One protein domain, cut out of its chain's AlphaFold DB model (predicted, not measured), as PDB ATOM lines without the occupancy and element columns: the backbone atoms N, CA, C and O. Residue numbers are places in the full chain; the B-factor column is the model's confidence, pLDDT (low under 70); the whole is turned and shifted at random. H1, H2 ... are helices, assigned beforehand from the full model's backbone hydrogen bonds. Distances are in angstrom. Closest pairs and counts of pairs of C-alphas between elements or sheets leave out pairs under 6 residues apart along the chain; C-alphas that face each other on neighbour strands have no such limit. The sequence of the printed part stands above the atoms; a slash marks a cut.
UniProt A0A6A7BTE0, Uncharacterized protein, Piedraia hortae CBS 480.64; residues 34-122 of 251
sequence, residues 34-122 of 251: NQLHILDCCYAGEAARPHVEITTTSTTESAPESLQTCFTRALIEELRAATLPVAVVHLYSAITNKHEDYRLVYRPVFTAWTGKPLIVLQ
ATOM      1  N   ASN A  34     170.539 188.834 132.599       79.00
ATOM      2  CA  ASN A  34     171.348 187.745 133.135       79.00
ATOM      3  C   ASN A  34     172.302 188.300 134.199       79.00
ATOM      4  O   ASN A  34     172.999 189.283 133.951       79.00
ATOM      5  N   GLN A  35     172.343 187.669 135.373       80.94
ATOM      6  CA  GLN A  35     173.122 188.140 136.517       80.94
ATOM      7  C   GLN A  35     174.171 187.107 136.907       80.94
ATOM      8  O   GLN A  35     173.846 186.062 137.466       80.94
ATOM      9  N   LEU A  36     175.433 187.427 136.636       84.25
ATOM     10  CA  LEU A  36     176.574 186.633 137.071       84.25
ATOM     11  C   LEU A  36     177.132 187.219 138.367       84.25
ATOM     12  O   LEU A  36     177.706 188.308 138.368       84.25
ATOM     13  N   HIS A  37     177.001 186.469 139.458       84.25
ATOM     14  CA  HIS A  37     177.631 186.788 140.739       84.25
ATOM     15  C   HIS A  37     178.928 185.987 140.878       84.25
ATOM     16  O   HIS A  37     178.921 184.769 140.707       84.25
ATOM     17  N   ILE A  38     180.037 186.670 141.179       85.75
ATOM     18  CA  ILE A  38     181.356 186.063 141.408       85.75
ATOM     19  C   ILE A  38     181.842 186.491 142.790       85.75
ATOM     20  O   ILE A  38     181.971 187.688 143.047       85.75
ATOM     21  N   LEU A  39     182.118 185.528 143.674       81.38
ATOM     22  CA  LEU A  39     182.508 185.804 145.063       81.38
ATOM     23  C   LEU A  39     183.854 185.157 145.424       81.38
ATOM     24  O   LEU A  39     183.940 183.941 145.608       81.38
ATOM     25  N   ASP A  40     184.890 185.987 145.575       79.81
ATOM     26  CA  ASP A  40     186.218 185.621 146.092       79.81
ATOM     27  C   ASP A  40     186.434 186.233 147.482       79.81
ATOM     28  O   ASP A  40     187.070 187.275 147.644       79.81
ATOM     29  N   CYS A  41     185.787 185.648 148.487       74.50
ATOM     30  CA  CYS A  41     185.827 186.125 149.866       74.50
ATOM     31  C   CYS A  41     185.599 184.976 150.850       74.50
ATOM     32  O   CYS A  41     185.066 183.936 150.479       74.50
ATOM     33  N   CYS A  42     185.988 185.163 152.113       71.38
ATOM     34  CA  CYS A  42     185.743 184.182 153.168       71.38
ATOM     35  C   CYS A  42     184.248 183.838 153.247       71.38
ATOM     36  O   CYS A  42     183.409 184.737 153.156       71.38
ATOM     37  N   TYR A  43     183.915 182.571 153.501       68.00
ATOM     38  CA  TYR A  43     182.523 182.126 153.652       68.00
ATOM     39  C   TYR A  43     181.629 182.365 152.416       68.00
ATOM     40  O   TYR A  43     180.404 182.322 152.534       68.00
ATOM     41  N   ALA A  44     182.198 182.584 151.222       71.25
ATOM     42  CA  ALA A  44     181.440 182.800 149.989       71.25
ATOM     43  C   ALA A  44     180.422 181.684 149.707       71.25
ATOM     44  O   ALA A  44     179.347 181.977 149.192       71.25
ATOM     45  N   GLY A  45     180.694 180.438 150.113       65.44
ATOM     46  CA  GLY A  45     179.752 179.321 150.000       65.44
ATOM     47  C   GLY A  45     178.414 179.532 150.727       65.44
ATOM     48  O   GLY A  45     177.384 179.072 150.239       65.44
ATOM     49  N   GLU A  46     178.385 180.271 151.845       67.31
ATOM     50  CA  GLU A  46     177.130 180.648 152.529       67.31
ATOM     51  C   GLU A  46     176.404 181.766 151.765       67.31
ATOM     52  O   GLU A  46     175.175 181.784 151.670       67.31
ATOM     53  N   ALA A  47     177.158 182.689 151.156       65.81
ATOM     54  CA  ALA A  47     176.599 183.760 150.322       65.81
ATOM     55  C   ALA A  47     176.031 183.219 149.008       65.81
ATOM     56  O   ALA A  47     175.108 183.826 148.444       65.81
ATOM     57  N   ALA A  48     176.589 182.096 148.553       62.94
ATOM     58  CA  ALA A  48     176.322 181.469 147.272       62.94
ATOM     59  C   ALA A  48     174.903 180.911 147.155       62.94
ATOM     60  O   ALA A  48     174.345 180.854 146.063       62.94
ATOM     61  N   ARG A  49     174.284 180.526 148.276       63.22
ATOM     62  CA  ARG A  49     172.975 179.869 148.260       63.22
ATOM     63  C   ARG A  49     171.826 180.890 148.225       63.22
ATOM     64  O   ARG A  49     171.874 181.905 148.937       63.22
ATOM     65  N   PRO A  50     170.760 180.674 147.430       56.75
ATOM     66  CA  PRO A  50     170.590 179.673 146.359       56.75
ATOM     67  C   PRO A  50     171.062 180.111 144.949       56.75
ATOM     68  O   PRO A  50     170.866 179.367 144.001       56.75
ATOM     69  N   HIS A  51     171.598 181.325 144.763       61.28
ATOM     70  CA  HIS A  51     171.588 182.000 143.450       61.28
ATOM     71  C   HIS A  51     172.944 182.608 143.031       61.28
ATOM     72  O   HIS A  51     173.002 183.777 142.642       61.28
ATOM     73  N   VAL A  52     174.053 181.865 143.088       59.84
ATOM     74  CA  VAL A  52     175.369 182.371 142.637       59.84
ATOM     75  C   VAL A  52     176.063 181.401 141.694       59.84
ATOM     76  O   VAL A  52     176.348 180.273 142.067       59.84
ATOM     77  N   GLU A  53     176.415 181.868 140.499       63.47
ATOM     78  CA  GLU A  53     176.961 180.986 139.468       63.47
ATOM     79  C   GLU A  53     178.408 180.553 139.714       63.47
ATOM     80  O   GLU A  53     178.704 179.388 139.481       63.47
ATOM     81  N   ILE A  54     179.310 181.408 140.225       63.16
ATOM     82  CA  ILE A  54     180.645 180.953 140.666       63.16
ATOM     83  C   ILE A  54     181.052 181.569 142.009       63.16
ATOM     84  O   ILE A  54     181.072 182.785 142.188       63.16
ATOM     85  N   THR A  55     181.483 180.719 142.937       62.47
ATOM     86  CA  THR A  55     182.152 181.087 144.192       62.47
ATOM     87  C   THR A  55     183.403 180.246 144.415       62.47
ATOM     88  O   THR A  55     183.720 179.361 143.626       62.47
ATOM     89  N   THR A  56     184.177 180.572 145.444       60.53
ATOM     90  CA  THR A  56     185.581 180.142 145.543       60.53
ATOM     91  C   THR A  56     185.939 179.551 146.888       60.53
ATOM     92  O   THR A  56     186.970 178.901 146.999       60.53
ATOM     93  N   THR A  57     185.098 179.754 147.904       60.22
ATOM     94  CA  THR A  57     185.377 179.290 149.259       60.22
ATOM     95  C   THR A  57     184.228 178.466 149.807       60.22
ATOM     96  O   THR A  57     183.050 178.749 149.573       60.22
ATOM     97  N   SER A  58     184.590 177.480 150.622       52.41
ATOM     98  CA  SER A  58     183.661 176.747 151.469       52.41
ATOM     99  C   SER A  58     183.006 177.672 152.509       52.41
ATOM    100  O   SER A  58     183.439 178.805 152.753       52.41
ATOM    101  N   THR A  59     181.942 177.174 153.130       48.88
ATOM    102  CA  THR A  59     181.136 177.832 154.168       48.88
ATOM    103  C   THR A  59     181.874 178.037 155.497       48.88
ATOM    104  O   THR A  59     181.262 178.494 156.457       48.88
ATOM    105  N   THR A  60     183.164 177.692 155.601       47.28
ATOM    106  CA  THR A  60     183.887 177.643 156.887       47.28
ATOM    107  C   THR A  60     185.270 178.297 156.888       47.28
ATOM    108  O   THR A  60     185.915 178.316 157.935       47.28
ATOM    109  N   GLU A  61     185.755 178.831 155.763       54.34
ATOM    110  CA  GLU A  61     187.189 179.119 155.592       54.34
ATOM    111  C   GLU A  61     187.502 180.566 155.168       54.34
ATOM    112  O   GLU A  61     186.701 181.249 154.525       54.34
ATOM    113  N   SER A  62     188.686 181.046 155.577       57.91
ATOM    114  CA  SER A  62     189.186 182.400 155.295       57.91
ATOM    115  C   SER A  62     189.924 182.451 153.957       57.91
ATOM    116  O   SER A  62     190.850 181.680 153.761       57.91
ATOM    117  N   ALA A  63     189.563 183.370 153.059       58.91
ATOM    118  CA  ALA A  63     190.198 183.517 151.751       58.91
ATOM    119  C   ALA A  63     191.725 183.752 151.850       58.91
ATOM    120  O   ALA A  63     192.194 184.342 152.828       58.91
ATOM    121  N   PRO A  64     192.517 183.320 150.850       60.28
ATOM    122  CA  PRO A  64     193.972 183.418 150.906       60.28
ATOM    123  C   PRO A  64     194.431 184.875 150.850       60.28
ATOM    124  O   PRO A  64     193.991 185.634 149.992       60.28
ATOM    125  N   GLU A  65     195.391 185.250 151.695       64.19
ATOM    126  CA  GLU A  65     195.982 186.600 151.691       64.19
ATOM    127  C   GLU A  65     196.911 186.844 150.480       64.19
ATOM    128  O   GLU A  65     197.305 187.976 150.203       64.19
ATOM    129  N   SER A  66     197.265 185.790 149.735       72.00
ATOM    130  CA  SER A  66     198.180 185.866 148.595       72.00
ATOM    131  C   SER A  66     197.446 185.959 147.260       72.00
ATOM    132  O   SER A  66     196.694 185.064 146.875       72.00
ATOM    133  N   LEU A  67     197.787 186.990 146.479       70.25
ATOM    134  CA  LEU A  67     197.342 187.158 145.089       70.25
ATOM    135  C   LEU A  67     197.749 185.991 144.176       70.25
ATOM    136  O   LEU A  67     197.155 185.795 143.122       70.25
ATOM    137  N   GLN A  68     198.771 185.217 144.554       69.56
ATOM    138  CA  GLN A  68     199.242 184.083 143.756       69.56
ATOM    139  C   GLN A  68     198.363 182.842 143.915       69.56
ATOM    140  O   GLN A  68     198.384 181.970 143.053       69.56
ATOM    141  N   THR A  69     197.574 182.768 144.982       75.50
ATOM    142  CA  THR A  69     196.765 181.591 145.324       75.50
ATOM    143  C   THR A  69     195.270 181.907 145.378       75.50
ATOM    144  O   THR A  69     194.485 181.051 145.783       75.50
ATOM    145  N   CYS A  70     194.868 183.136 145.028       79.12
ATOM    146  CA  CYS A  70     193.469 183.550 145.027       79.12
ATOM    147  C   CYS A  70     192.760 183.141 143.732       79.12
ATOM    148  O   CYS A  70     193.358 183.080 142.650       79.12
ATOM    149  N   PHE A  71     191.458 182.891 143.836       85.31
ATOM    150  CA  PHE A  71     190.649 182.492 142.694       85.31
ATOM    151  C   PHE A  71     190.561 183.590 141.636       85.31
ATOM    152  O   PHE A  71     190.574 183.285 140.446       85.31
ATOM    153  N   THR A  72     190.504 184.860 142.048       87.06
ATOM    154  CA  THR A  72     190.395 185.997 141.126       87.06
ATOM    155  C   THR A  72     191.503 185.960 140.074       87.06
ATOM    156  O   THR A  72     191.235 186.190 138.895       87.06
ATOM    157  N   ARG A  73     192.737 185.599 140.459       88.75
ATOM    158  CA  ARG A  73     193.844 185.424 139.509       88.75
ATOM    159  C   ARG A  73     193.562 184.296 138.514       88.75
ATOM    160  O   ARG A  73     193.665 184.528 137.311       88.75
ATOM    161  N   ALA A  74     193.195 183.111 139.001       89.88
ATOM    162  CA  ALA A  74     192.900 181.955 138.153       89.88
ATOM    163  C   ALA A  74     191.759 182.248 137.165       89.88
ATOM    164  O   ALA A  74     191.879 181.958 135.977       89.88
ATOM    165  N   LEU A  75     190.693 182.911 137.624       90.44
ATOM    166  CA  LEU A  75     189.584 183.330 136.772       90.44
ATOM    167  C   LEU A  75     190.029 184.314 135.685       90.44
ATOM    168  O   LEU A  75     189.637 184.163 134.531       90.44
ATOM    169  N   ILE A  76     190.854 185.309 136.024       90.31
ATOM    170  CA  ILE A  76     191.386 186.262 135.040       90.31
ATOM    171  C   ILE A  76     192.240 185.545 133.989       90.31
ATOM    172  O   ILE A  76     192.149 185.866 132.803       90.31
ATOM    173  N   GLU A  77     193.078 184.595 134.402       91.25
ATOM    174  CA  GLU A  77     193.925 183.830 133.486       91.25
ATOM    175  C   GLU A  77     193.090 182.952 132.545       91.25
ATOM    176  O   GLU A  77     193.309 182.994 131.333       91.25
ATOM    177  N   GLU A  78     192.072 182.257 133.059       90.25
ATOM    178  CA  GLU A  78     191.149 181.474 132.231       90.25
ATOM    179  C   GLU A  78     190.313 182.350 131.294       90.25
ATOM    180  O   GLU A  78     190.175 182.027 130.119       90.25
ATOM    181  N   LEU A  79     189.824 183.507 131.747       89.38
ATOM    182  CA  LEU A  79     189.104 184.452 130.886       89.38
ATOM    183  C   LEU A  79     189.978 184.990 129.746       89.38
ATOM    184  O   LEU A  79     189.484 185.213 128.641       89.38
ATOM    185  N   ARG A  80     191.274 185.212 129.999       89.38
ATOM    186  CA  ARG A  80     192.232 185.649 128.973       89.38
ATOM    187  C   ARG A  80     192.561 184.538 127.981       89.38
ATOM    188  O   ARG A  80     192.765 184.837 126.806       89.38
ATOM    189  N   ALA A  81     192.632 183.293 128.449       87.25
ATOM    190  CA  ALA A  81     192.914 182.125 127.623       87.25
ATOM    191  C   ALA A  81     191.678 181.611 126.863       87.25
ATOM    192  O   ALA A  81     191.819 180.940 125.839       87.25
ATOM    193  N   ALA A  82     190.473 181.915 127.347       83.25
ATOM    194  CA  ALA A  82     189.233 181.414 126.780       83.25
ATOM    195  C   ALA A  82     189.018 181.899 125.342       83.25
ATOM    196  O   ALA A  82     189.098 183.090 125.019       83.25
ATOM    197  N   THR A  83     188.645 180.958 124.476       82.00
ATOM    198  CA  THR A  83     188.041 181.298 123.188       82.00
ATOM    199  C   THR A  83     186.587 181.663 123.445       82.00
ATOM    200  O   THR A  83     185.812 180.834 123.910       82.00
ATOM    201  N   LEU A  84     186.235 182.922 123.193       80.75
ATOM    202  CA  LEU A  84     184.882 183.427 123.412       80.75
ATOM    203  C   LEU A  84     183.999 183.185 122.177       80.75
ATOM    204  O   LEU A  84     184.489 183.346 121.054       80.75
ATOM    205  N   PRO A  85     182.702 182.892 122.369       83.62
ATOM    206  CA  PRO A  85     181.988 182.896 123.651       83.62
ATOM    207  C   PRO A  85     182.226 181.646 124.516       83.62
ATOM    208  O   PRO A  85     182.404 180.550 123.995       83.62
ATOM    209  N   VAL A  86     182.206 181.819 125.843       84.44
ATOM    210  CA  VAL A  86     182.448 180.741 126.821       84.44
ATOM    211  C   VAL A  86     181.343 180.702 127.870       84.44
ATOM    212  O   VAL A  86     180.959 181.741 128.408       84.44
ATOM    213  N   ALA A  87     180.821 179.513 128.173       86.25
ATOM    214  CA  ALA A  87     179.886 179.355 129.278       86.25
ATOM    215  C   ALA A  87     180.632 179.464 130.615       86.25
ATOM    216  O   ALA A  87     181.731 178.929 130.780       86.25
ATOM    217  N   VAL A  88     180.017 180.118 131.599       88.00
ATOM    218  CA  VAL A  88     180.580 180.295 132.949       88.00
ATOM    219  C   VAL A  88     180.949 178.943 133.582       88.00
ATOM    220  O   VAL A  88     182.017 178.792 134.177       88.00
ATOM    221  N   VAL A  89     180.135 177.911 133.350       86.25
ATOM    222  CA  VAL A  89     180.394 176.538 133.813       86.25
ATOM    223  C   VAL A  89     181.678 175.922 133.228       86.25
ATOM    224  O   VAL A  89     182.351 175.130 133.892       86.25
ATOM    225  N   HIS A  90     182.078 176.300 132.006       85.62
ATOM    226  CA  HIS A  90     183.338 175.835 131.413       85.62
ATOM    227  C   HIS A  90     184.544 176.502 132.068       85.62
ATOM    228  O   HIS A  90     185.545 175.823 132.286       85.62
ATOM    229  N   LEU A  91     184.441 177.782 132.445       88.06
ATOM    230  CA  LEU A  91     185.480 178.462 133.227       88.06
ATOM    231  C   LEU A  91     185.638 177.801 134.597       88.06
ATOM    232  O   LEU A  91     186.752 177.465 134.987       88.06
ATOM    233  N   TYR A  92     184.530 177.527 135.291       89.38
ATOM    234  CA  TYR A  92     184.545 176.758 136.538       89.38
ATOM    235  C   TYR A  92     185.261 175.407 136.371       89.38
ATOM    236  O   TYR A  92     186.151 175.067 137.155       89.38
ATOM    237  N   SER A  93     184.910 174.653 135.326       87.31
ATOM    238  CA  SER A  93     185.521 173.356 135.034       87.31
ATOM    239  C   SER A  93     187.027 173.477 134.768       87.31
ATOM    240  O   SER A  93     187.817 172.722 135.336       87.31
ATOM    241  N   ALA A  94     187.448 174.468 133.975       87.19
ATOM    242  CA  ALA A  94     188.854 174.717 133.659       87.19
ATOM    243  C   ALA A  94     189.679 175.085 134.904       87.19
ATOM    244  O   ALA A  94     190.715 174.466 135.155       87.19
ATOM    245  N   ILE A  95     189.179 176.014 135.726       89.00
ATOM    246  CA  ILE A  95     189.824 176.418 136.986       89.00
ATOM    247  C   ILE A  95     189.945 175.219 137.927       89.00
ATOM    248  O   ILE A  95     191.000 174.995 138.516       89.00
ATOM    249  N   THR A  96     188.886 174.413 138.041       88.19
ATOM    250  CA  THR A  96     188.901 173.214 138.890       88.19
ATOM    251  C   THR A  96     189.922 172.193 138.397       88.19
ATOM    252  O   THR A  96     190.618 171.577 139.203       88.19
ATOM    253  N   ASN A  97     190.059 172.023 137.079       86.12
ATOM    254  CA  ASN A  97     191.053 171.113 136.518       86.12
ATOM    255  C   ASN A  97     192.481 171.544 136.855       86.12
ATOM    256  O   ASN A  97     193.321 170.706 137.178       86.12
ATOM    257  N   LYS A  98     192.735 172.852 136.795       88.12
ATOM    258  CA  LYS A  98     194.040 173.478 137.025       88.12
ATOM    259  C   LYS A  98     194.226 173.953 138.467       88.12
ATOM    260  O   LYS A  98     195.078 174.793 138.728       88.12
ATOM    261  N   HIS A  99     193.451 173.414 139.411       85.88
ATOM    262  CA  HIS A  99     193.511 173.783 140.829       85.88
ATOM    263  C   HIS A  99     194.949 173.793 141.374       85.88
ATOM    264  O   HIS A  99     195.376 174.773 141.986       85.88
ATOM    265  N   GLU A 100     195.706 172.731 141.085       86.56
ATOM    266  CA  GLU A 100     197.106 172.587 141.500       86.56
ATOM    267  C   GLU A 100     198.043 173.556 140.766       86.56
ATOM    268  O   GLU A 100     198.908 174.171 141.390       86.56
ATOM    269  N   ASP A 101     197.841 173.755 139.461       89.56
ATOM    270  CA  ASP A 101     198.655 174.666 138.642       89.56
ATOM    271  C   ASP A 101     198.498 176.113 139.126       89.56
ATOM    272  O   ASP A 101     199.463 176.879 139.215       89.56
ATOM    273  N   TYR A 102     197.275 176.472 139.514       87.38
ATOM    274  CA  TYR A 102     196.948 177.757 140.111       87.38
ATOM    275  C   TYR A 102     197.280 177.849 141.599       87.38
ATOM    276  O   TYR A 102     197.227 178.950 142.151       87.38
ATOM    277  N   ARG A 103     197.670 176.735 142.232       88.06
ATOM    278  CA  ARG A 103     197.937 176.637 143.674       88.06
ATOM    279  C   ARG A 103     196.794 177.233 144.486       88.06
ATOM    280  O   ARG A 103     197.020 177.982 145.439       88.06
ATOM    281  N   LEU A 104     195.568 176.966 144.046       84.00
ATOM    282  CA  LEU A 104     194.394 177.456 144.742       84.00
ATOM    283  C   LEU A 104     194.344 176.793 146.111       84.00
ATOM    284  O   LEU A 104     194.529 175.587 146.251       84.00
ATOM    285  N   VAL A 105     194.117 177.607 147.137       80.06
ATOM    286  CA  VAL A 105     193.899 177.083 148.492       80.06
ATOM    287  C   VAL A 105     192.523 176.428 148.582       80.06
ATOM    288  O   VAL A 105     192.343 175.449 149.300       80.06
ATOM    289  N   TYR A 106     191.563 176.966 147.830       79.62
ATOM    290  CA  TYR A 106     190.172 176.552 147.861       79.62
ATOM    291  C   TYR A 106     189.687 176.169 146.473       79.62
ATOM    292  O   TYR A 106     190.018 176.804 145.467       79.62
ATOM    293  N   ARG A 107     188.857 175.127 146.433       79.62
ATOM    294  CA  ARG A 107     188.199 174.712 145.202       79.62
ATOM    295  C   ARG A 107     187.044 175.653 144.895       79.62
ATOM    296  O   ARG A 107     186.261 175.956 145.798       79.62
ATOM    297  N   PRO A 108     186.895 176.070 143.630       85.00
ATOM    298  CA  PRO A 108     185.722 176.814 143.238       85.00
ATOM    299  C   PRO A 108     184.467 175.953 143.401       85.00
ATOM    300  O   PRO A 108     184.514 174.723 143.367       85.00
ATOM    301  N   VAL A 109     183.342 176.626 143.571       82.31
ATOM    302  CA  VAL A 109     182.004 176.059 143.652       82.31
ATOM    303  C   VAL A 109     181.157 176.771 142.613       82.31
ATOM    304  O   VAL A 109     181.159 177.998 142.536       82.31
ATOM    305  N   PHE A 110     180.434 176.001 141.815       84.94
ATOM    306  CA  PHE A 110     179.488 176.508 140.830       84.94
ATOM    307  C   PHE A 110     178.071 176.130 141.252       84.94
ATOM    308  O   PHE A 110     177.846 175.000 141.687       84.94
ATOM    309  N   THR A 111     177.125 177.058 141.115       80.19
ATOM    310  CA  THR A 111     175.702 176.791 141.367       80.19
ATOM    311  C   THR A 111     174.873 177.368 140.228       80.19
ATOM    312  O   THR A 111     174.748 178.583 140.075       80.19
ATOM    313  N   ALA A 112     174.317 176.490 139.394       76.81
ATOM    314  CA  ALA A 112     173.411 176.909 138.334       76.81
ATOM    315  C   ALA A 112     172.125 177.501 138.925       76.81
ATOM    316  O   ALA A 112     171.627 177.043 139.949       76.81
ATOM    317  N   TRP A 113     171.553 178.497 138.249       76.81
ATOM    318  CA  TRP A 113     170.217 178.976 138.587       76.81
ATOM    319  C   TRP A 113     169.169 178.059 137.967       76.81
ATOM    320  O   TRP A 113     169.011 178.017 136.744       76.81
ATOM    321  N   THR A 114     168.406 177.370 138.810       72.44
ATOM    322  CA  THR A 114     167.295 176.531 138.361       72.44
ATOM    323  C   THR A 114     166.291 177.359 137.558       72.44
ATOM    324  O   THR A 114     165.777 178.376 138.023       72.44
ATOM    325  N   GLY A 115     166.023 176.933 136.323       72.56
ATOM    326  CA  GLY A 115     165.070 177.590 135.425       72.56
ATOM    327  C   GLY A 115     165.603 178.806 134.656       72.56
ATOM    328  O   GLY A 115     164.846 179.376 133.869       72.56
ATOM    329  N   LYS A 116     166.875 179.201 134.819       77.19
ATOM    330  CA  LYS A 116     167.512 180.226 133.973       77.19
ATOM    331  C   LYS A 116     168.498 179.608 132.976       77.19
ATOM    332  O   LYS A 116     169.111 178.583 133.273       77.19
ATOM    333  N   PRO A 117     168.669 180.211 131.783       79.25
ATOM    334  CA  PRO A 117     169.705 179.779 130.856       79.25
ATOM    335  C   PRO A 117     171.089 180.013 131.467       79.25
ATOM    336  O   PRO A 117     171.302 180.990 132.183       79.25
ATOM    337  N   LEU A 118     172.039 179.137 131.136       81.31
ATOM    338  CA  LEU A 118     173.433 179.320 131.533       81.31
ATOM    339  C   LEU A 118     173.976 180.641 130.994       81.31
ATOM    340  O   LEU A 118     173.777 180.974 129.821       81.31
ATOM    341  N   ILE A 119     174.731 181.355 131.825       86.38
ATOM    342  CA  ILE A 119     175.404 182.568 131.382       86.38
ATOM    343  C   ILE A 119     176.579 182.212 130.479       86.38
ATOM    344  O   ILE A 119     177.455 181.399 130.799       86.38
ATOM    345  N   VAL A 120     176.587 182.875 129.328       86.50
ATOM    346  CA  VAL A 120     177.641 182.807 128.329       86.50
ATOM    347  C   VAL A 120     178.299 184.176 128.243       86.50
ATOM    348  O   VAL A 120     177.646 185.185 127.979       86.50
ATOM    349  N   LEU A 121     179.606 184.207 128.473       87.19
ATOM    350  CA  LEU A 121     180.413 185.411 128.363       87.19
ATOM    351  C   LEU A 121     180.870 185.588 126.916       87.19
ATOM    352  O   LEU A 121     181.367 184.654 126.286       87.19
ATOM    353  N   GLN A 122     180.728 186.805 126.398       84.38
ATOM    354  CA  GLN A 122     181.133 187.185 125.046       84.38
ATOM    355  C   GLN A 122     181.776 188.573 125.044       84.38
ATOM    356  O   GLN A 122     181.513 189.390 125.928       84.38
TER     357      GLN A 122
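AT A GLANCE: This is residues 34 to 122 of the 251 residues of an uncharacterized protein of Piedraia hortae CBS 480.64 (UniProt A0A6A7BTE0). There is little regular structure: two helices, H2 and H3, pack together steeply angled on one side, and loops with the one-turn helix H1 make the other. Among these loops, residues 38 to 39, 54 to 55 and 109 to 110 pair side by side as short strands. The 89 printed residues hold H1, H2 and H3 in that order and no named strand; the class is all helix, with 26 residues in named elements. The whole is compact, radius of gyration of the C-alphas 12.5 A, spanning 33 by 29 by 17 A.

HOW THE PARTS SIT: H2, residues 71 to 81, and H3, residues 88 to 97, touch; their closest C-alphas, of Ala 74 and Ile 95, are 6.4 A apart. Their lines are only just about perpendicular, at 72 degrees. H1, residues 44 to 48, is apart from both. In H1, H2 and H3 every O i to N i+4 pair is within hydrogen-bond range.

IN THESE COORDINATES: H2 is 15.2 A long from C-alpha 71 at (190.649, 182.492, 142.694); H3 is 14.4 A, ending at C-alpha 97 (191.053, 171.113, 136.518); H1 is 5.9 A.

THE WHOLE: The printed part has no cut. The link H1 to H2 is long, 22 residues. pLDDT is under 70 at residues 43, 45 to 65 and 68.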